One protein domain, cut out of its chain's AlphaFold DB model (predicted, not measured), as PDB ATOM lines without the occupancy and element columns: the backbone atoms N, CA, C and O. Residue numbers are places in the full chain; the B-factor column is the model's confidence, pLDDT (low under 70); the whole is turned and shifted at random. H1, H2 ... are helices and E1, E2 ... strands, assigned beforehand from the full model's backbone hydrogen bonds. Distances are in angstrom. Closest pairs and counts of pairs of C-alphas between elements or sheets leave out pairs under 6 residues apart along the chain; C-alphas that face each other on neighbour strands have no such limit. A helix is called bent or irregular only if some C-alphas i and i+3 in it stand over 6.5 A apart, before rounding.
ATOM      1  N   THR A  79      18.797 -33.124  13.210       76.56
ATOM      2  CA  THR A  79      20.219 -33.360  13.454       76.56
ATOM      3  C   THR A  79      20.526 -34.849  13.345       76.56
ATOM      4  O   THR A  79      19.784 -35.702  13.827       76.56
ATOM      5  N   ARG A  80      21.630 -35.186  12.675       78.25
ATOM      6  CA  ARG A  80      22.156 -36.553  12.631       78.25
ATOM      7  C   ARG A  80      23.567 -36.563  13.191       78.25
ATOM      8  O   ARG A  80      24.508 -36.136  12.521       78.25
ATOM      9  N   THR A  81      23.704 -37.066  14.411       80.69
ATOM     10  CA  THR A  81      24.991 -37.168  15.103       80.69
ATOM     11  C   THR A  81      25.714 -38.439  14.687       80.69
ATOM     12  O   THR A  81      25.158 -39.535  14.711       80.69
ATOM     13  N   THR A  82      26.972 -38.292  14.288       81.94
ATOM     14  CA  THR A  82      27.887 -39.409  14.052       81.94
ATOM     15  C   THR A  82      28.992 -39.366  15.097       81.94
ATOM     16  O   THR A  82      29.695 -38.363  15.225       81.94
ATOM     17  N   GLU A  83      29.132 -40.447  15.864       83.56
ATOM     18  CA  GLU A  83      30.195 -40.602  16.856       83.56
ATOM     19  C   GLU A  83      31.506 -40.998  16.159       83.56
ATOM     20  O   GLU A  83      31.671 -42.127  15.681       83.56
ATOM     21  N   LEU A  84      32.472 -40.077  16.102       81.75
ATOM     22  CA  LEU A  84      33.795 -40.353  15.524       81.75
ATOM     23  C   LEU A  84      34.675 -41.152  16.490       81.75
ATOM     24  O   LEU A  84      35.573 -41.880  16.062       81.75
ATOM     25  N   TRP A  85      34.408 -41.057  17.793       79.12
ATOM     26  CA  TRP A  85      35.118 -41.821  18.817       79.12
ATOM     27  C   TRP A  85      35.009 -43.329  18.594       79.12
ATOM     28  O   TRP A  85      36.022 -44.022  18.499       79.12
ATOM     29  N   ARG A  86      33.779 -43.838  18.465       83.06
ATOM     30  CA  ARG A  86      33.520 -45.279  18.388       83.06
ATOM     31  C   ARG A  86      34.144 -45.903  17.145       83.06
ATOM     32  O   ARG A  86      34.685 -47.006  17.205       83.06
ATOM     33  N   THR A  87      34.099 -45.181  16.027       84.38
ATOM     34  CA  THR A  87      34.726 -45.607  14.773       84.38
ATOM     35  C   THR A  87      36.249 -45.598  14.886       84.38
ATOM     36  O   THR A  87      36.874 -46.611  14.585       84.38
ATOM     37  N   THR A  88      36.845 -44.528  15.424       84.31
ATOM     38  CA  THR A  88      38.302 -44.431  15.630       84.31
ATOM     39  C   THR A  88      38.819 -45.525  16.564       84.31
ATOM     40  O   THR A  88      39.776 -46.216  16.224       84.31
ATOM     41  N   HIS A  89      38.166 -45.735  17.710       86.62
ATOM     42  CA  HIS A  89      38.542 -46.773  18.667       86.62
ATOM     43  C   HIS A  89      38.460 -48.171  18.043       86.62
ATOM     44  O   HIS A  89      39.380 -48.973  18.189       86.62
ATOM     45  N   ARG A  90      37.401 -48.453  17.270       88.50
ATOM     46  CA  ARG A  90      37.252 -49.733  16.565       88.50
ATOM     47  C   ARG A  90      38.364 -49.958  15.537       88.50
ATOM     48  O   ARG A  90      38.894 -51.063  15.467       88.50
ATOM     49  N   THR A  91      38.735 -48.932  14.773       88.75
ATOM     50  CA  THR A  91      39.827 -49.021  13.792       88.75
ATOM     51  C   THR A  91      41.179 -49.234  14.471       88.75
ATOM     52  O   THR A  91      41.924 -50.121  14.061       88.75
ATOM     53  N   VAL A  92      41.481 -48.479  15.533       88.38
ATOM     54  CA  VAL A  92      42.726 -48.636  16.305       88.38
ATOM     55  C   VAL A  92      42.799 -50.029  16.926       88.38
ATOM     56  O   VAL A  92      43.822 -50.694  16.791       88.38
ATOM     57  N   LYS A  93      41.706 -50.510  17.531       88.94
ATOM     58  CA  LYS A  93      41.626 -51.858  18.103       88.94
ATOM     59  C   LYS A  93      41.880 -52.938  17.052       88.94
ATOM     60  O   LYS A  93      42.669 -53.850  17.294       88.94
ATOM     61  N   ALA A  94      41.256 -52.832  15.879       90.75
ATOM     62  CA  ALA A  94      41.446 -53.785  14.786       90.75
ATOM     63  C   ALA A  94      42.893 -53.797  14.269       90.75
ATOM     64  O   ALA A  94      43.495 -54.865  14.159       90.75
ATOM     65  N   LEU A  95      43.472 -52.618  14.018       90.44
ATOM     66  CA  LEU A  95      44.853 -52.483  13.549       90.44
ATOM     67  C   LEU A  95      45.852 -53.038  14.571       90.44
ATOM     68  O   LEU A  95      46.745 -53.802  14.220       90.44
ATOM     69  N   TYR A  96      45.671 -52.698  15.843       88.62
ATOM     70  CA  TYR A  96      46.523 -53.177  16.924       88.62
ATOM     71  C   TYR A  96      46.423 -54.699  17.103       88.62
ATOM     72  O   TYR A  96      47.441 -55.376  17.238       88.62
ATOM     73  N   THR A  97      45.208 -55.256  17.010       88.38
ATOM     74  CA  THR A  97      44.990 -56.713  17.036       88.38
ATOM     75  C   THR A  97      45.735 -57.391  15.892       88.38
ATOM     76  O   THR A  97      46.427 -58.376  16.124       88.38
ATOM     77  N   MET A  98      45.633 -56.854  14.674       91.81
ATOM     78  CA  MET A  98      46.326 -57.385  13.500       91.81
ATOM     79  C   MET A  98      47.846 -57.387  13.702       91.81
ATOM     80  O   MET A  98      48.473 -58.430  13.549       91.81
ATOM     81  N   VAL A  99      48.423 -56.253  14.112       90.12
ATOM     82  CA  VAL A  99      49.873 -56.116  14.335       90.12
ATOM     83  C   VAL A  99      50.367 -57.090  15.404       90.12
ATOM     84  O   VAL A  99      51.379 -57.758  15.195       90.12
ATOM     85  N   ILE A 100      49.649 -57.225  16.523       87.25
ATOM     86  CA  ILE A 100      50.048 -58.155  17.586       87.25
ATOM     87  C   ILE A 100      49.919 -59.598  17.150       87.25
ATOM     88  O   ILE A 100      50.819 -60.374  17.437       87.25
ATOM     89  N   MET A 101      48.834 -59.969  16.470       87.06
ATOM     90  CA  MET A 101      48.686 -61.331  15.962       87.06
ATOM     91  C   MET A 101      49.833 -61.678  15.020       87.06
ATOM     92  O   MET A 101      50.474 -62.702  15.218       87.06
ATOM     93  N   THR A 102      50.176 -60.795  14.080       90.50
ATOM     94  CA  THR A 102      51.319 -61.010  13.186       90.50
ATOM     95  C   THR A 102      52.639 -61.126  13.952       90.50
ATOM     96  O   THR A 102      53.391 -62.072  13.720       90.50
ATOM     97  N   LEU A 103      52.914 -60.218  14.895       86.62
ATOM     98  CA  LEU A 103      54.137 -60.255  15.702       86.62
ATOM     99  C   LEU A 103      54.226 -61.537  16.538       86.62
ATOM    100  O   LEU A 103      55.277 -62.169  16.593       86.62
ATOM    101  N   PHE A 104      53.117 -61.937  17.155       83.31
ATOM    102  CA  PHE A 104      53.030 -63.137  17.974       83.31
ATOM    103  C   PHE A 104      53.249 -64.394  17.137       83.31
ATOM    104  O   PHE A 104      54.017 -65.261  17.541       83.31
ATOM    105  N   THR A 105      52.640 -64.488  15.951       85.75
ATOM    106  CA  THR A 105      52.859 -65.609  15.027       85.75
ATOM    107  C   THR A 105      54.327 -65.715  14.615       85.75
ATOM    108  O   THR A 105      54.876 -66.815  14.611       85.75
ATOM    109  N   VAL A 106      54.988 -64.589  14.321       87.19
ATOM    110  CA  VAL A 106      56.421 -64.568  13.983       87.19
ATOM    111  C   VAL A 106      57.281 -64.979  15.176       87.19
ATOM    112  O   VAL A 106      58.176 -65.809  15.019       87.19
ATOM    113  N   LEU A 107      56.999 -64.437  16.367       83.06
ATOM    114  CA  LEU A 107      57.730 -64.763  17.591       83.06
ATOM    115  C   LEU A 107      57.624 -66.253  17.889       83.06
ATOM    116  O   LEU A 107      58.649 -66.906  18.034       83.06
ATOM    117  N   LEU A 108      56.399 -66.781  17.897       79.69
ATOM    118  CA  LEU A 108      56.089 -68.186  18.119       79.69
ATOM    119  C   LEU A 108      56.820 -69.076  17.107       79.69
ATOM    120  O   LEU A 108      57.466 -70.045  17.495       79.69
ATOM    121  N   PHE A 109      56.804 -68.721  15.821       81.06
ATOM    122  CA  PHE A 109      57.531 -69.464  14.792       81.06
ATOM    123  C   PHE A 109      59.055 -69.439  15.002       81.06
ATOM    124  O   PHE A 109      59.730 -70.447  14.781       81.06
ATOM    125  N   HIS A 110      59.609 -68.318  15.469       80.75
ATOM    126  CA  HIS A 110      61.028 -68.203  15.798       80.75
ATOM    127  C   HIS A 110      61.407 -69.029  17.038       80.75
ATOM    128  O   HIS A 110      62.408 -69.745  17.009       80.75
ATOM    129  N   THR A 111      60.603 -69.003  18.108       74.69
ATOM    130  CA  THR A 111      60.824 -69.853  19.293       74.69
ATOM    131  C   THR A 111      60.701 -71.333  18.960       74.69
ATOM    132  O   THR A 111      61.528 -72.116  19.420       74.69
ATOM    133  N   PHE A 112      59.740 -71.721  18.113       72.94
ATOM    134  CA  PHE A 112      59.619 -73.096  17.622       72.94
ATOM    135  C   PHE A 112      60.859 -73.558  16.851       72.94
ATOM    136  O   PHE A 112      61.288 -74.696  17.019       72.94
ATOM    137  N   ARG A 113      61.470 -72.687  16.037       68.19
ATOM    138  CA  ARG A 113      62.719 -73.006  15.323       68.19
ATOM    139  C   ARG A 113      63.928 -73.127  16.254       68.19
ATOM    140  O   ARG A 113      64.799 -73.951  15.996       68.19
ATOM    141  N   ALA A 114      63.987 -72.324  17.315       68.00
ATOM    142  CA  ALA A 114      65.101 -72.313  18.264       68.00
ATOM    143  C   ALA A 114      65.039 -73.450  19.307       68.00
ATOM    144  O   ALA A 114      66.065 -73.849  19.856       68.00
ATOM    145  N   ALA A 115      63.850 -73.989  19.591       63.62
ATOM    146  CA  ALA A 115      63.650 -75.012  20.611       63.62
ATOM    147  C   ALA A 115      63.842 -76.434  20.047       63.62
ATOM    148  O   ALA A 115      62.902 -77.065  19.578       63.62
ATOM    149  N   HIS A 116      65.065 -76.971  20.121       61.09
ATOM    150  CA  HIS A 116      65.354 -78.376  19.773       61.09
ATOM    151  C   HIS A 116      65.107 -79.376  20.925       61.09
ATOM    152  O   HIS A 116      65.054 -80.581  20.689       61.09
ATOM    153  N   ARG A 117      64.938 -78.915  22.175       61.06
ATOM    154  CA  ARG A 117      64.592 -79.741  23.351       61.06
ATOM    155  C   ARG A 117      63.748 -78.935  24.349       61.06
ATOM    156  O   ARG A 117      64.004 -77.750  24.520       61.06
ATOM    157  N   LEU A 118      62.835 -79.634  25.043       58.25
ATOM    158  CA  LEU A 118      61.949 -79.209  26.151       58.25
ATOM    159  C   LEU A 118      60.563 -78.650  25.748       58.25
ATOM    160  O   LEU A 118      60.348 -77.457  25.548       58.25
ATOM    161  N   THR A 119      59.577 -79.550  25.725       74.38
ATOM    162  CA  THR A 119      58.144 -79.298  25.475       74.38
ATOM    163  C   THR A 119      57.467 -78.470  26.574       74.38
ATOM    164  O   THR A 119      56.590 -77.664  26.279       74.38
ATOM    165  N   ILE A 120      57.878 -78.631  27.838       76.50
ATOM    166  CA  ILE A 120      57.268 -77.925  28.983       76.50
ATOM    167  C   ILE A 120      57.662 -76.444  28.997       76.50
ATOM    168  O   ILE A 120      56.807 -75.581  29.184       76.50
ATOM    169  N   THR A 121      58.937 -76.127  28.746       76.44
ATOM    170  CA  THR A 121      59.411 -74.735  28.680       76.44
ATOM    171  C   THR A 121      58.766 -73.979  27.526       76.44
ATOM    172  O   THR A 121      58.426 -72.813  27.681       76.44
ATOM    173  N   LEU A 122      58.534 -74.648  26.395       75.75
ATOM    174  CA  LEU A 122      57.816 -74.074  25.261       75.75
ATOM    175  C   LEU A 122      56.359 -73.736  25.623       75.75
ATOM    176  O   LEU A 122      55.901 -72.631  25.341       75.75
ATOM    177  N   LEU A 123      55.641 -74.665  26.263       79.75
ATOM    178  CA  LEU A 123      54.236 -74.469  26.631       79.75
ATOM    179  C   LEU A 123      54.071 -73.335  27.654       79.75
ATOM    180  O   LEU A 123      53.180 -72.499  27.507       79.75
ATOM    181  N   LEU A 124      54.984 -73.252  28.627       83.31
ATOM    182  CA  LEU A 124      55.055 -72.145  29.581       83.31
ATOM    183  C   LEU A 124      55.314 -70.804  28.878       83.31
ATOM    184  O   LEU A 124      54.678 -69.805  29.200       83.31
ATOM    185  N   MET A 125      56.224 -70.783  27.900       79.75
ATOM    186  CA  MET A 125      56.557 -69.575  27.143       79.75
ATOM    187  C   MET A 125      55.343 -69.093  26.338       79.75
ATOM    188  O   MET A 125      54.958 -67.935  26.451       79.75
ATOM    189  N   ILE A 126      54.661 -69.985  25.614       82.69
ATOM    190  CA  ILE A 126      53.445 -69.651  24.854       82.69
ATOM    191  C   ILE A 126      52.351 -69.089  25.778       82.69
ATOM    192  O   ILE A 126      51.758 -68.055  25.464       82.69
ATOM    193  N   ALA A 127      52.118 -69.722  26.934       85.06
ATOM    194  CA  ALA A 127      51.145 -69.252  27.917       85.06
ATOM    195  C   ALA A 127      51.492 -67.856  28.468       85.06
ATOM    196  O   ALA A 127      50.618 -66.992  28.546       85.06
ATOM    197  N   LEU A 128      52.768 -67.605  28.783       84.69
ATOM    198  CA  LEU A 128      53.240 -66.305  29.264       84.69
ATOM    199  C   LEU A 128      53.022 -65.201  28.225       84.69
ATOM    200  O   LEU A 128      52.525 -64.127  28.564       84.69
ATOM    201  N   VAL A 129      53.356 -65.457  26.957       81.56
ATOM    202  CA  VAL A 129      53.170 -64.448  25.905       81.56
ATOM    203  C   VAL A 129      51.674 -64.200  25.667       81.56
ATOM    204  O   VAL A 129      51.285 -63.055  25.445       81.56
ATOM    205  N   HIS A 130      50.810 -65.221  25.750       81.62
ATOM    206  CA  HIS A 130      49.357 -65.028  25.631       81.62
ATOM    207  C   HIS A 130      48.768 -64.212  26.789       81.62
ATOM    208  O   HIS A 130      47.979 -63.304  26.539       81.62
ATOM    209  N   ALA A 131      49.188 -64.470  28.028       85.38
ATOM    210  CA  ALA A 131      48.754 -63.681  29.181       85.38
ATOM    211  C   ALA A 131      49.213 -62.215  29.075       85.38
ATOM    212  O   ALA A 131      48.432 -61.291  29.304       85.38
ATOM    213  N   LEU A 132      50.464 -61.994  28.656       82.44
ATOM    214  CA  LEU A 132      51.009 -60.651  28.453       82.44
ATOM    215  C   LEU A 132      50.290 -59.903  27.320       82.44
ATOM    216  O   LEU A 132      50.041 -58.703  27.434       82.44
ATOM    217  N   ARG A 133      49.930 -60.611  26.242       83.56
ATOM    218  CA  ARG A 133      49.137 -60.072  25.132       83.56
ATOM    219  C   ARG A 133      47.800 -59.535  25.628       83.56
ATOM    220  O   ARG A 133      47.456 -58.415  25.260       83.56
ATOM    221  N   ASP A 134      47.068 -60.307  26.424       81.94
ATOM    222  CA  ASP A 134      45.736 -59.908  26.880       81.94
ATOM    223  C   ASP A 134      45.811 -58.721  27.854       81.94
ATOM    224  O   ASP A 134      45.060 -57.760  27.692       81.94
ATOM    225  N   TYR A 135      46.784 -58.707  28.772       84.56
ATOM    226  CA  TYR A 135      46.988 -57.587  29.700       84.56
ATOM    227  C   TYR A 135      47.356 -56.273  28.986       84.56
ATOM    228  O   TYR A 135      46.764 -55.226  29.237       84.56
ATOM    229  N   LEU A 136      48.299 -56.321  28.038       79.31
ATOM    230  CA  LEU A 136      48.700 -55.136  27.273       79.31
ATOM    231  C   LEU A 136      47.632 -54.696  26.269       79.31
ATOM    232  O   LEU A 136      47.727 -53.589  25.730       79.31
ATOM    233  N   HIS A 137      46.652 -55.551  25.954       82.12
ATOM    234  CA  HIS A 137      45.769 -55.288  24.833       82.12
ATOM    235  C   HIS A 137      44.937 -54.027  25.055       82.12
ATOM    236  O   HIS A 137      45.019 -53.073  24.276       82.12
ATOM    237  N   ASP A 138      44.175 -54.007  26.142       80.94
ATOM    238  CA  ASP A 138      43.206 -52.946  26.391       80.94
ATOM    239  C   ASP A 138      43.886 -51.625  26.780       80.94
ATOM    240  O   ASP A 138      43.489 -50.554  26.306       80.94
ATOM    241  N   GLU A 139      44.973 -51.674  27.555       84.62
ATOM    242  CA  GLU A 139      45.703 -50.470  27.961       84.62
ATOM    243  C   GLU A 139      46.367 -49.751  26.781       84.62
ATOM    244  O   GLU A 139      46.274 -48.523  26.658       84.62
ATOM    245  N   MET A 140      47.020 -50.492  25.877       85.00
ATOM    246  CA  MET A 140      47.674 -49.877  24.722       85.00
ATOM    247  C   MET A 140      46.659 -49.356  23.712       85.00
ATOM    248  O   MET A 140      46.854 -48.256  23.196       85.00
ATOM    249  N   VAL A 141      45.558 -50.077  23.463       86.12
ATOM    250  CA  VAL A 141      44.484 -49.576  22.591       86.12
ATOM    251  C   VAL A 141      43.953 -48.251  23.129       86.12
ATOM    252  O   VAL A 141      43.840 -47.290  22.367       86.12
ATOM    253  N   ASN A 142      43.697 -48.151  24.434       85.31
ATOM    254  CA  ASN A 142      43.225 -46.913  25.050       85.31
ATOM    255  C   ASN A 142      44.254 -45.782  24.939       85.31
ATOM    256  O   ASN A 142      43.902 -44.667  24.545       85.31
ATOM    257  N   ARG A 143      45.537 -46.065  25.195       87.12
ATOM    258  CA  ARG A 143      46.621 -45.075  25.098       87.12
ATOM    259  C   ARG A 143      46.829 -44.578  23.663       87.12
ATOM    260  O   ARG A 143      46.908 -43.369  23.444       87.12
ATOM    261  N   ILE A 144      46.863 -45.483  22.684       85.44
ATOM    262  CA  ILE A 144      46.999 -45.151  21.257       85.44
ATOM    263  C   ILE A 144      45.779 -44.359  20.794       85.44
ATOM    264  O   ILE A 144      45.934 -43.325  20.147       85.44
ATOM    265  N   THR A 145      44.569 -44.789  21.165       83.81
ATOM    266  CA  THR A 145      43.345 -44.065  20.799       83.81
ATOM    267  C   THR A 145      43.350 -42.662  21.409       83.81
ATOM    268  O   THR A 145      43.034 -41.703  20.713       83.81
ATOM    269  N   GLY A 146      43.771 -42.507  22.669       80.62
ATOM    270  CA  GLY A 146      43.913 -41.204  23.320       80.62
ATOM    271  C   GLY A 146      44.919 -40.286  22.618       80.62
ATOM    272  O   GLY A 146      44.644 -39.102  22.424       80.62
ATOM    273  N   TRP A 147      46.053 -40.833  22.170       83.06
ATOM    274  CA  TRP A 147      47.058 -40.078  21.418       83.06
ATOM    275  C   TRP A 147      46.556 -39.660  20.031       83.06
ATOM    276  O   TRP A 147      46.628 -38.482  19.685       83.06
ATOM    277  N   VAL A 148      45.961 -40.589  19.276       81.69
ATOM    278  CA  VAL A 148      45.361 -40.330  17.954       81.69
ATOM    279  C   VAL A 148      44.205 -39.328  18.048       81.69
ATOM    280  O   VAL A 148      43.981 -38.545  17.121       81.69
ATOM    281  N   ARG A 149      43.472 -39.330  19.167       76.44
ATOM    282  CA  ARG A 149      42.340 -38.430  19.413       76.44
ATOM    283  C   ARG A 149      42.766 -37.002  19.732       76.44
ATOM    284  O   ARG A 149      41.949 -36.108  19.551       76.44
ATOM    285  N   LYS A 150      43.991 -36.754  20.200       75.44
ATOM    286  CA  LYS A 150      44.415 -35.431  20.688       75.44
ATOM    287  C   LYS A 150      44.150 -34.342  19.628       75.44
ATOM    288  O   LYS A 150      44.834 -34.284  18.611       75.44
ATOM    289  N   GLY A 151      43.142 -33.493  19.865       68.38
ATOM    290  CA  GLY A 151      42.720 -32.409  18.963       68.38
ATOM    291  C   GLY A 151      41.720 -32.781  17.852       68.38
ATOM    292  O   GLY A 151      41.356 -31.917  17.051       68.38
ATOM    293  N   ARG A 152      41.250 -34.033  17.778       79.56
ATOM    294  CA  ARG A 152      40.217 -34.475  16.823       79.56
ATOM    295  C   ARG A 152      38.808 -34.327  17.416       79.56
ATOM    296  O   ARG A 152      38.642 -34.503  18.621       79.56
ATOM    297  N   PRO A 153      37.789 -34.029  16.589       80.44
ATOM    298  CA  PRO A 153      36.412 -33.904  17.060       80.44
ATOM    299  C   PRO A 153      35.871 -35.253  17.543       80.44
ATOM    300  O   PRO A 153      36.090 -36.289  16.912       80.44
ATOM    301  N   LEU A 154      35.139 -35.221  18.656       82.06
ATOM    302  CA  LEU A 154      34.466 -36.372  19.256       82.06
ATOM    303  C   LEU A 154      33.287 -36.826  18.391       82.06
ATOM    304  O   LEU A 154      33.097 -38.021  18.142       82.06
ATOM    305  N   ALA A 155      32.506 -35.855  17.926       83.62
ATOM    306  CA  ALA A 155      31.303 -36.083  17.152       83.62
ATOM    307  C   ALA A 155      31.177 -35.057  16.028       83.62
ATOM    308  O   ALA A 155      31.628 -33.912  16.131       83.62
ATOM    309  N   ARG A 156      30.546 -35.497  14.941       87.12
ATOM    310  CA  ARG A 156      30.115 -34.642  13.841       87.12
ATOM    311  C   ARG A 156      28.611 -34.778  13.717       87.12
ATOM    312  O   ARG A 156      28.112 -35.859  13.396       87.12
ATOM    313  N   THR A 157      27.910 -33.680  13.933       84.69
ATOM    314  CA  THR A 157      26.463 -33.584  13.778       84.69
ATOM    315  C   THR A 157      26.171 -32.911  12.451       84.69
ATOM    316  O   THR A 157      26.617 -31.795  12.207       84.69
ATOM    317  N   ARG A 158      25.462 -33.595  11.554       83.50
ATOM    318  CA  ARG A 158      24.972 -32.986  10.311       83.50
ATOM    319  C   ARG A 158      23.607 -32.376  10.559       83.50
ATOM    320  O   ARG A 158      22.766 -33.007  11.200       83.50
ATOM    321  N   ILE A 159      23.407 -31.173  10.049       81.69
ATOM    322  CA  ILE A 159      22.167 -30.417  10.177       81.69
ATOM    323  C   ILE A 159      21.447 -30.510   8.836       81.69
ATOM    324  O   ILE A 159      22.008 -30.150   7.800       81.69
ATOM    325  N   LEU A 160      20.229 -31.044   8.851       79.75
ATOM    326  CA  LEU A 160      19.442 -31.332   7.656       79.75
ATOM    327  C   LEU A 160      18.205 -30.433   7.604       79.75
ATOM    328  O   LEU A 160      17.540 -30.216   8.625       79.75
ATOM    329  N   LYS A 161      17.839 -29.988   6.394       75.88
ATOM    330  CA  LYS A 161      16.551 -29.328   6.147       75.88
ATOM    331  C   LYS A 161      15.425 -30.284   6.559       75.88
ATOM    332  O   LYS A 161      15.397 -31.425   6.093       75.88
ATOM    333  N   PRO A 162      14.457 -29.855   7.382       68.06
ATOM    334  CA  PRO A 162      13.430 -30.759   7.898       68.06
ATOM    335  C   PRO A 162      12.478 -31.281   6.817       68.06
ATOM    336  O   PRO A 162      11.992 -32.408   6.951       68.06
ATOM    337  N   LEU A 163      12.243 -30.486   5.763       66.56
ATOM    338  CA  LEU A 163      11.351 -30.827   4.651       66.56
ATOM    339  C   LEU A 163      12.054 -31.545   3.490       66.56
ATOM    340  O   LEU A 163      11.498 -32.500   2.962       66.56
ATOM    341  N   THR A 164      13.250 -31.102   3.087       70.19
ATOM    342  CA  THR A 164      13.945 -31.660   1.909       70.19
ATOM    343  C   THR A 164      15.010 -32.696   2.261       70.19
ATOM    344  O   THR A 164      15.410 -33.470   1.401       70.19
ATOM    345  N   GLY A 165      15.479 -32.738   3.514       67.69
ATOM    346  CA  GLY A 165      16.554 -33.637   3.938       67.69
ATOM    347  C   GLY A 165      17.941 -33.264   3.403       67.69
ATOM    348  O   GLY A 165      18.881 -34.029   3.597       67.69
ATOM    349  N   GLU A 166      18.087 -32.112   2.747       76.69
ATOM    350  CA  GLU A 166      19.379 -31.613   2.265       76.69
ATOM    351  C   GLU A 166      20.273 -31.163   3.429       76.69
ATOM    352  O   GLU A 166      19.783 -30.612   4.420       76.69
ATOM    353  N   GLU A 167      21.586 -31.371   3.304       77.19
ATOM    354  CA  GLU A 167      22.581 -30.918   4.286       77.19
ATOM    355  C   GLU A 167      22.668 -29.384   4.254       77.19
ATOM    356  O   GLU A 167      22.999 -28.795   3.235       77.19
ATOM    357  N   MET A 168      22.317 -28.733   5.366       75.56
ATOM    358  CA  MET A 168      22.433 -27.277   5.547       75.56
ATOM    359  C   MET A 168      23.764 -26.877   6.175       75.56
ATOM    360  O   MET A 168      24.161 -25.713   6.135       75.56
ATOM    361  N   GLY A 169      24.416 -27.827   6.837       81.44
ATOM    362  CA  GLY A 169      25.626 -27.569   7.585       81.44
ATOM    363  C   GLY A 169      26.061 -28.748   8.435       81.44
ATOM    364  O   GLY A 169      25.401 -29.786   8.532       81.44
ATOM    365  N   ALA A 170      27.194 -28.553   9.093       84.00
ATOM    366  CA  ALA A 170      27.752 -29.495  10.038       84.00
ATOM    367  C   ALA A 170      28.233 -28.765  11.292       84.00
ATOM    368  O   ALA A 170      28.827 -27.688  11.223       84.00
ATOM    369  N   GLN A 171      28.009 -29.400  12.432       86.00
ATOM    370  CA  GLN A 171      28.542 -29.022  13.726       86.00
ATOM    371  C   GLN A 171      29.586 -30.063  14.132       86.00
ATOM    372  O   GLN A 171      29.339 -31.273  14.107       86.00
ATOM    373  N   LEU A 172      30.778 -29.596  14.473       85.06
ATOM    374  CA  LEU A 172      31.839 -30.417  15.041       85.06
ATOM    375  C   LEU A 172      31.904 -30.156  16.540       85.06
ATOM    376  O   LEU A 172      31.887 -28.999  16.961       85.06
ATOM    377  N   VAL A 173      31.991 -31.226  17.324       85.25
ATOM    378  CA  VAL A 173      32.034 -31.163  18.786       85.25
ATOM    379  C   VAL A 173      33.346 -31.764  19.273       85.25
ATOM    380  O   VAL A 173      33.707 -32.873  18.875       85.25
ATOM    381  N   TRP A 174      34.046 -31.049  20.146       85.12
ATOM    382  CA  TRP A 174      35.222 -31.525  20.869       85.12
ATOM    383  C   TRP A 174      34.928 -31.534  22.366       85.12
ATOM    384  O   TRP A 174      34.274 -30.628  22.883       85.12
ATOM    385  N   PHE A 175      35.446 -32.554  23.042       82.56
ATOM    386  CA  PHE A 175      35.383 -32.699  24.489       82.56
ATOM    387  C   PHE A 175      36.768 -33.125  24.968       82.56
ATOM    388  O   PHE A 175      37.180 -34.266  24.746       82.56
ATOM    389  N   ASP A 176      37.504 -32.184  25.551       77.44
ATOM    390  CA  ASP A 176      38.889 -32.380  25.968       77.44
ATOM    391  C   ASP A 176      39.068 -31.996  27.440       77.44
ATOM    392  O   ASP A 176      38.571 -30.969  27.899       77.44
ATOM    393  N   TYR A 177      39.846 -32.795  28.169       76.56
ATOM    394  CA  TYR A 177      40.365 -32.418  29.482       76.56
ATOM    395  C   TYR A 177      41.666 -31.653  29.268       76.56
ATOM    396  O   TYR A 177      42.614 -32.182  28.674       76.56
ATOM    397  N   SER A 178      41.714 -30.400  29.713       72.19
ATOM    398  CA  SER A 178      42.892 -29.557  29.553       72.19
ATOM    399  C   SER A 178      43.330 -28.996  30.898       72.19
ATOM    400  O   SER A 178      42.501 -28.456  31.629       72.19
ATOM    401  N   PRO A 179      44.638 -29.029  31.216       71.62
ATOM    402  CA  PRO A 179      45.136 -28.230  32.318       71.62
ATOM    403  C   PRO A 179      44.901 -26.743  32.011       71.62
ATOM    404  O   PRO A 179      44.911 -26.346  30.831       71.62
ATOM    405  N   PRO A 180      44.751 -25.901  33.044       67.75
ATOM    406  CA  PRO A 180      44.448 -24.485  32.874       67.75
ATOM    407  C   PRO A 180      45.538 -23.748  32.081       67.75
ATOM    408  O   PRO A 180      45.250 -22.854  31.284       67.75
ATOM    409  N   ALA A 181      46.795 -24.194  32.193       67.94
ATOM    410  CA  ALA A 181      47.925 -23.663  31.434       67.94
ATOM    411  C   ALA A 181      47.764 -23.801  29.909       67.94
ATOM    412  O   ALA A 181      48.261 -22.960  29.156       67.94
ATOM    413  N   ARG A 182      47.042 -24.823  29.435       71.19
ATOM    414  CA  ARG A 182      46.845 -25.110  28.004       71.19
ATOM    415  C   ARG A 182      45.533 -24.534  27.448       71.19
ATOM    416  O   ARG A 182      45.243 -24.710  26.267       71.19
ATOM    417  N   LEU A 183      44.763 -23.814  28.268       73.00
ATOM    418  CA  LEU A 183      43.563 -23.116  27.807       73.00
ATOM    419  C   LEU A 183      43.917 -22.002  26.799       73.00
ATOM    420  O   LEU A 183      44.959 -21.356  26.951       73.00
ATOM    421  N   PRO A 184      43.059 -21.743  25.794       73.25
ATOM    422  CA  PRO A 184      43.239 -20.623  24.873       73.25
ATOM    423  C   PRO A 184      43.255 -19.277  25.608       73.25
ATOM    424  O   PRO A 184      42.503 -19.081  26.563       73.25
ATOM    425  N   ASP A 185      44.045 -18.317  25.127       73.00
ATOM    426  CA  ASP A 185      44.205 -17.018  25.798       73.00
ATOM    427  C   ASP A 185      42.893 -16.228  25.911       73.00
ATOM    428  O   ASP A 185      42.657 -15.563  26.919       73.00
ATOM    429  N   ASN A 186      41.990 -16.374  24.934       71.69
ATOM    430  CA  ASN A 186      40.647 -15.784  24.969       71.69
ATOM    431  C   ASN A 186      39.816 -16.316  26.147       71.69
ATOM    432  O   ASN A 186      39.051 -15.579  26.759       71.69
ATOM    433  N   VAL A 187      39.992 -17.592  26.491       73.62
ATOM    434  CA  VAL A 187      39.302 -18.233  27.618       73.62
ATOM    435  C   VAL A 187      39.954 -17.800  28.933       73.62
ATOM    436  O   VAL A 187      39.253 -17.414  29.861       73.62
ATOM    437  N   LYS A 188      41.294 -17.770  29.001       72.62
ATOM    438  CA  LYS A 188      42.044 -17.337  30.196       72.62
ATOM    439  C   LYS A 188      41.738 -15.897  30.605       72.62
ATOM    440  O   LYS A 188      41.579 -15.624  31.791       72.62
ATOM    441  N   ARG A 189      41.631 -14.980  29.636       71.88
ATOM    442  CA  ARG A 189      41.265 -13.575  29.892       71.88
ATOM    443  C   ARG A 189      39.884 -13.459  30.541       71.88
ATOM    444  O   ARG A 189      39.722 -12.674  31.469       71.88
ATOM    445  N   ASN A 190      38.935 -14.282  30.098       71.12
ATOM    446  CA  ASN A 190      37.545 -14.242  30.551       71.12
ATOM    447  C   ASN A 190      37.268 -15.115  31.795       71.12
ATOM    448  O   ASN A 190      36.272 -14.903  32.480       71.12
ATOM    449  N   ALA A 191      38.161 -16.052  32.136       65.44
ATOM    450  CA  ALA A 191      38.048 -16.901  33.329       65.44
ATOM    451  C   ALA A 191      38.239 -16.130  34.655       65.44
ATOM    452  O   ALA A 191      37.706 -16.529  35.692       65.44
ATOM    453  N   GLY A 192      38.925 -14.982  34.616       60.72
ATOM    454  CA  GLY A 192      39.190 -14.134  35.781       60.72
ATOM    455  C   GLY A 192      40.451 -14.541  36.554       60.72
ATOM    456  O   GLY A 192      40.759 -15.715  36.722       60.72
ATOM    457  N   ARG A 193      41.191 -13.542  37.051       52.88
ATOM    458  CA  ARG A 193      42.553 -13.664  37.618       52.88
ATOM    459  C   ARG A 193      42.697 -14.465  38.930       52.88
ATOM    460  O   ARG A 193      43.821 -14.623  39.380       52.88
ATOM    461  N   GLY A 194      41.612 -14.930  39.554       51.28
ATOM    462  CA  GLY A 194      41.630 -15.385  40.957       51.28
ATOM    463  C   GLY A 194      41.268 -16.847  41.236       51.28
ATOM    464  O   GLY A 194      41.332 -17.243  42.389       51.28
ATOM    465  N   GLN A 195      40.865 -17.644  40.239       49.69
ATOM    466  CA  GLN A 195      40.402 -19.031  40.472       49.69
ATOM    467  C   GLN A 195      41.198 -20.094  39.709       49.69
ATOM    468  O   GLN A 195      40.896 -21.279  39.778       49.69
ATOM    469  N   THR A 196      42.251 -19.696  38.997       51.88
ATOM    470  CA  THR A 196      43.147 -20.627  38.306       51.88
ATOM    471  C   THR A 196      44.198 -21.171  39.278       51.88
ATOM    472  O   THR A 196      45.388 -20.923  39.115       51.88
ATOM    473  N   GLY A 197      43.755 -21.857  40.333       52.09
ATOM    474  CA  GLY A 197      44.648 -22.655  41.174       52.09
ATOM    475  C   GLY A 197      45.213 -23.839  40.383       52.09
ATOM    476  O   GLY A 197      44.574 -24.322  39.446       52.09
ATOM    477  N   GLU A 198      46.407 -24.312  40.746       51.44
ATOM    478  CA  GLU A 198      47.121 -25.386  40.033       51.44
ATOM    479  C   GLU A 198      46.366 -26.731  39.996       51.44
ATOM    480  O   GLU A 198      46.631 -27.554  39.121       51.44
ATOM    481  N   GLU A 199      45.373 -26.933  40.868       54.34
ATOM    482  CA  GLU A 199      44.584 -28.172  40.959       54.34
ATOM    483  C   GLU A 199      43.281 -28.165  40.140       54.34
ATOM    484  O   GLU A 199      42.591 -29.183  40.056       54.34
ATOM    485  N   MET A 200      42.919 -27.047  39.501       62.25
ATOM    486  CA  MET A 200      41.645 -26.960  38.784       62.25
ATOM    487  C   MET A 200      41.721 -27.701  37.440       62.25
ATOM    488  O   MET A 200      42.348 -27.235  36.486       62.25
ATOM    489  N   GLN A 201      41.060 -28.855  37.333       68.19
ATOM    490  CA  GLN A 201      40.887 -29.540  36.052       68.19
ATOM    491  C   GLN A 201      39.799 -28.841  35.231       68.19
ATOM    492  O   GLN A 201      38.638 -28.795  35.634       68.19
ATOM    493  N   ALA A 202      40.165 -28.296  34.068       74.19
ATOM    494  CA  ALA A 202      39.212 -27.659  33.167       74.19
ATOM    495  C   ALA A 202      38.714 -28.658  32.114       74.19
ATOM    496  O   ALA A 202      39.497 -29.260  31.368       74.19
ATOM    497  N   VAL A 203      37.393 -28.798  32.027       80.62
ATOM    498  CA  VAL A 203      36.725 -29.527  30.948       80.62
ATOM    499  C   VAL A 203      36.406 -28.535  29.837       80.62
ATOM    500  O   VAL A 203      35.667 -27.575  30.041       80.62
ATOM    501  N   LEU A 204      36.982 -28.752  28.656       79.06
ATOM    502  CA  LEU A 204      36.749 -27.917  27.486       79.06
ATOM    503  C   LEU A 204      35.743 -28.599  26.563       79.06
ATOM    504  O   LEU A 204      36.063 -29.573  25.875       79.06
ATOM    505  N   TYR A 205      34.546 -28.028  26.506       82.06
ATOM    506  CA  TYR A 205      33.563 -28.327  25.478       82.06
ATOM    507  C   TYR A 205      33.646 -27.262  24.387       82.06
ATOM    508  O   TYR A 205      33.479 -26.072  24.649       82.06
ATOM    509  N   ARG A 206      33.940 -27.679  23.155       82.12
ATOM    510  CA  ARG A 206      34.028 -26.775  22.006       82.12
ATOM    511  C   ARG A 206      33.075 -27.245  20.928       82.12
ATOM    512  O   ARG A 206      33.131 -28.401  20.518       82.12
ATOM    513  N   THR A 207      32.286 -26.321  20.400       82.56
ATOM    514  CA  THR A 207      31.494 -26.531  19.191       82.56
ATOM    515  C   THR A 207      32.034 -25.652  18.073       82.56
ATOM    516  O   THR A 207      32.578 -24.567  18.289       82.56
ATOM    517  N   ARG A 208      31.961 -26.153  16.844       83.19
ATOM    518  CA  ARG A 208      32.180 -25.353  15.642       83.19
ATOM    519  C   ARG A 208      31.047 -25.640  14.692       83.19
ATOM    520  O   ARG A 208      30.962 -26.742  14.151       83.19
ATOM    521  N   LEU A 209      30.221 -24.631  14.487       82.38
ATOM    522  CA  LEU A 209      29.117 -24.671  13.558       82.38
ATOM    523  C   LEU A 209      29.571 -24.105  12.207       82.38
ATOM    524  O   LEU A 209      30.180 -23.040  12.127       82.38
ATOM    525  N   THR A 210      29.313 -24.857  11.146       81.00
ATOM    526  CA  THR A 210      29.548 -24.447   9.759       81.00
ATOM    527  C   THR A 210      28.248 -24.624   8.999       81.00
ATOM    528  O   THR A 210      27.783 -25.755   8.868       81.00
ATOM    529  N   LEU A 211      27.664 -23.522   8.529       75.50
ATOM    530  CA  LEU A 211      26.446 -23.540   7.720       75.50
ATOM    531  C   LEU A 211      26.704 -23.000   6.327       75.50
ATOM    532  O   LEU A 211      27.545 -22.124   6.118       75.50
ATOM    533  N   GLU A 212      25.918 -23.497   5.388       74.38
ATOM    534  CA  GLU A 212      25.832 -22.920   4.062       74.38
ATOM    535  C   GLU A 212      24.958 -21.664   4.105       74.38
ATOM    536  O   GLU A 212      23.755 -21.731   4.355       74.38
ATOM    537  N   SER A 213      25.561 -20.506   3.817       63.06
ATOM    538  CA  SER A 213      24.879 -19.199   3.796       63.06
ATOM    539  C   SER A 213      23.635 -19.181   2.892       63.06
ATOM    540  O   SER A 213      22.657 -18.517   3.210       63.06
ATOM    541  N   LYS A 214      23.615 -19.977   1.814       63.09
ATOM    542  CA  LYS A 214      22.466 -20.084   0.894       63.09
ATOM    543  C   LYS A 214      21.294 -20.903   1.446       63.09
ATOM    544  O   LYS A 214      20.207 -20.860   0.876       63.09
ATOM    545  N   ALA A 215      21.509 -21.694   2.496       59.81
ATOM    546  CA  ALA A 215      20.478 -22.555   3.066       59.81
ATOM    547  C   ALA A 215      19.588 -21.820   4.081       59.81
ATOM    548  O   ALA A 215      18.488 -22.291   4.373       59.81
TER     549      ALA A 215
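What this domain is: This is residues 79 to 215 of the 309 residues of an uncharacterized protein of Thioalkalivibrio denitrificans (UniProt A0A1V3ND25). Picture a twisted sheet of four strands, E1 to E4, with a long helical arm running away from it: H1 continues from the end of E1, and the bent helix H2 folds back along H1 toward the sheet. The small helix H3 lies off the sheet, in the link between the long strands E3 and E4. The printed part has 137 residues, with three named helices and four named strands in the order E1 H1 H2 E2 E3 H3 E4; the sheet runs E1 E2 E3 E4, antiparallel throughout, and the class is mixed, helices and strands. The whole is extended, with a radius of gyration of the C-alphas of 24.0 A, and flat, spanning 74 by 50 by 16 A.

Where its parts are: Begin in the sheet with E3, residues 167 to 178, 32.4 A long, which starts at C-alpha 167 at (22.581, -30.918, 4.286). Beside it look for E4, residues 202 to 211, 28.8 A long, ending at C-alpha 211 at (26.446, -23.540, 7.720), then for E2, residues 155 to 160, and E1, residues 79 to 83. Find C-alpha 84 at (33.795, -40.353, 15.524); from there H1, residues 84 to 114, runs 44.8 A. H2, residues 119 to 149, was assigned as one helix by its hydrogen bonds but is bent, with C-alphas 135 and 138 6.8 A apart; its arms are H2a, residues 119 to 135, 24.8 A long, and H2b, residues 138 to 149, 16.1 A long. H3 holds residues 185 to 191.

How they stand to each other: In the sheet, look at N 172 and O 208 between E3 and E4, 2.9 A apart, at N 157 and O 171 in the hairpin of E2 and E3, 2.8 A, and at N 82 and O 156 between E1 and E2, 2.8 A; each pair is within hydrogen-bond range. E1 and E4 are the edge strands. H1 is only just on the sheet, with 5 pairs of C-alphas within 10 A, and only grazes it with residues 84 to 86. With residues 88 to 96 alone, H1 touches H2b, opposite ways at a steep tilt of 49 degrees; the closest C-alphas are those of Lys 93 and Val 141, 5.8 A. With residues 100 to 112 alone, it touches H2a in a helical hairpin, opposite ways at a shallow tilt of 14 degrees; the closest C-alphas are those of Leu 108 and Ile 126, 7.4 A. H3 is not on the sheet and touches no helix. In H1, H2a and H2b every O i to N i+4 pair is within hydrogen-bond range; in H3, 2 of 3 are.

The domain as a whole: The two C-alphas farthest apart, those of Arg 117 and Lys 214, are 76.4 A apart. Residues 113 to 121, of which 119 to 121 belong to H2, stand free. The printed part has no cut and no long link. Its mean pLDDT is 77.5; look for values under 70 at residues 113 to 118, 151, 162 to 163, 165, 180 to 181, 191 to 201 and 213 to 215.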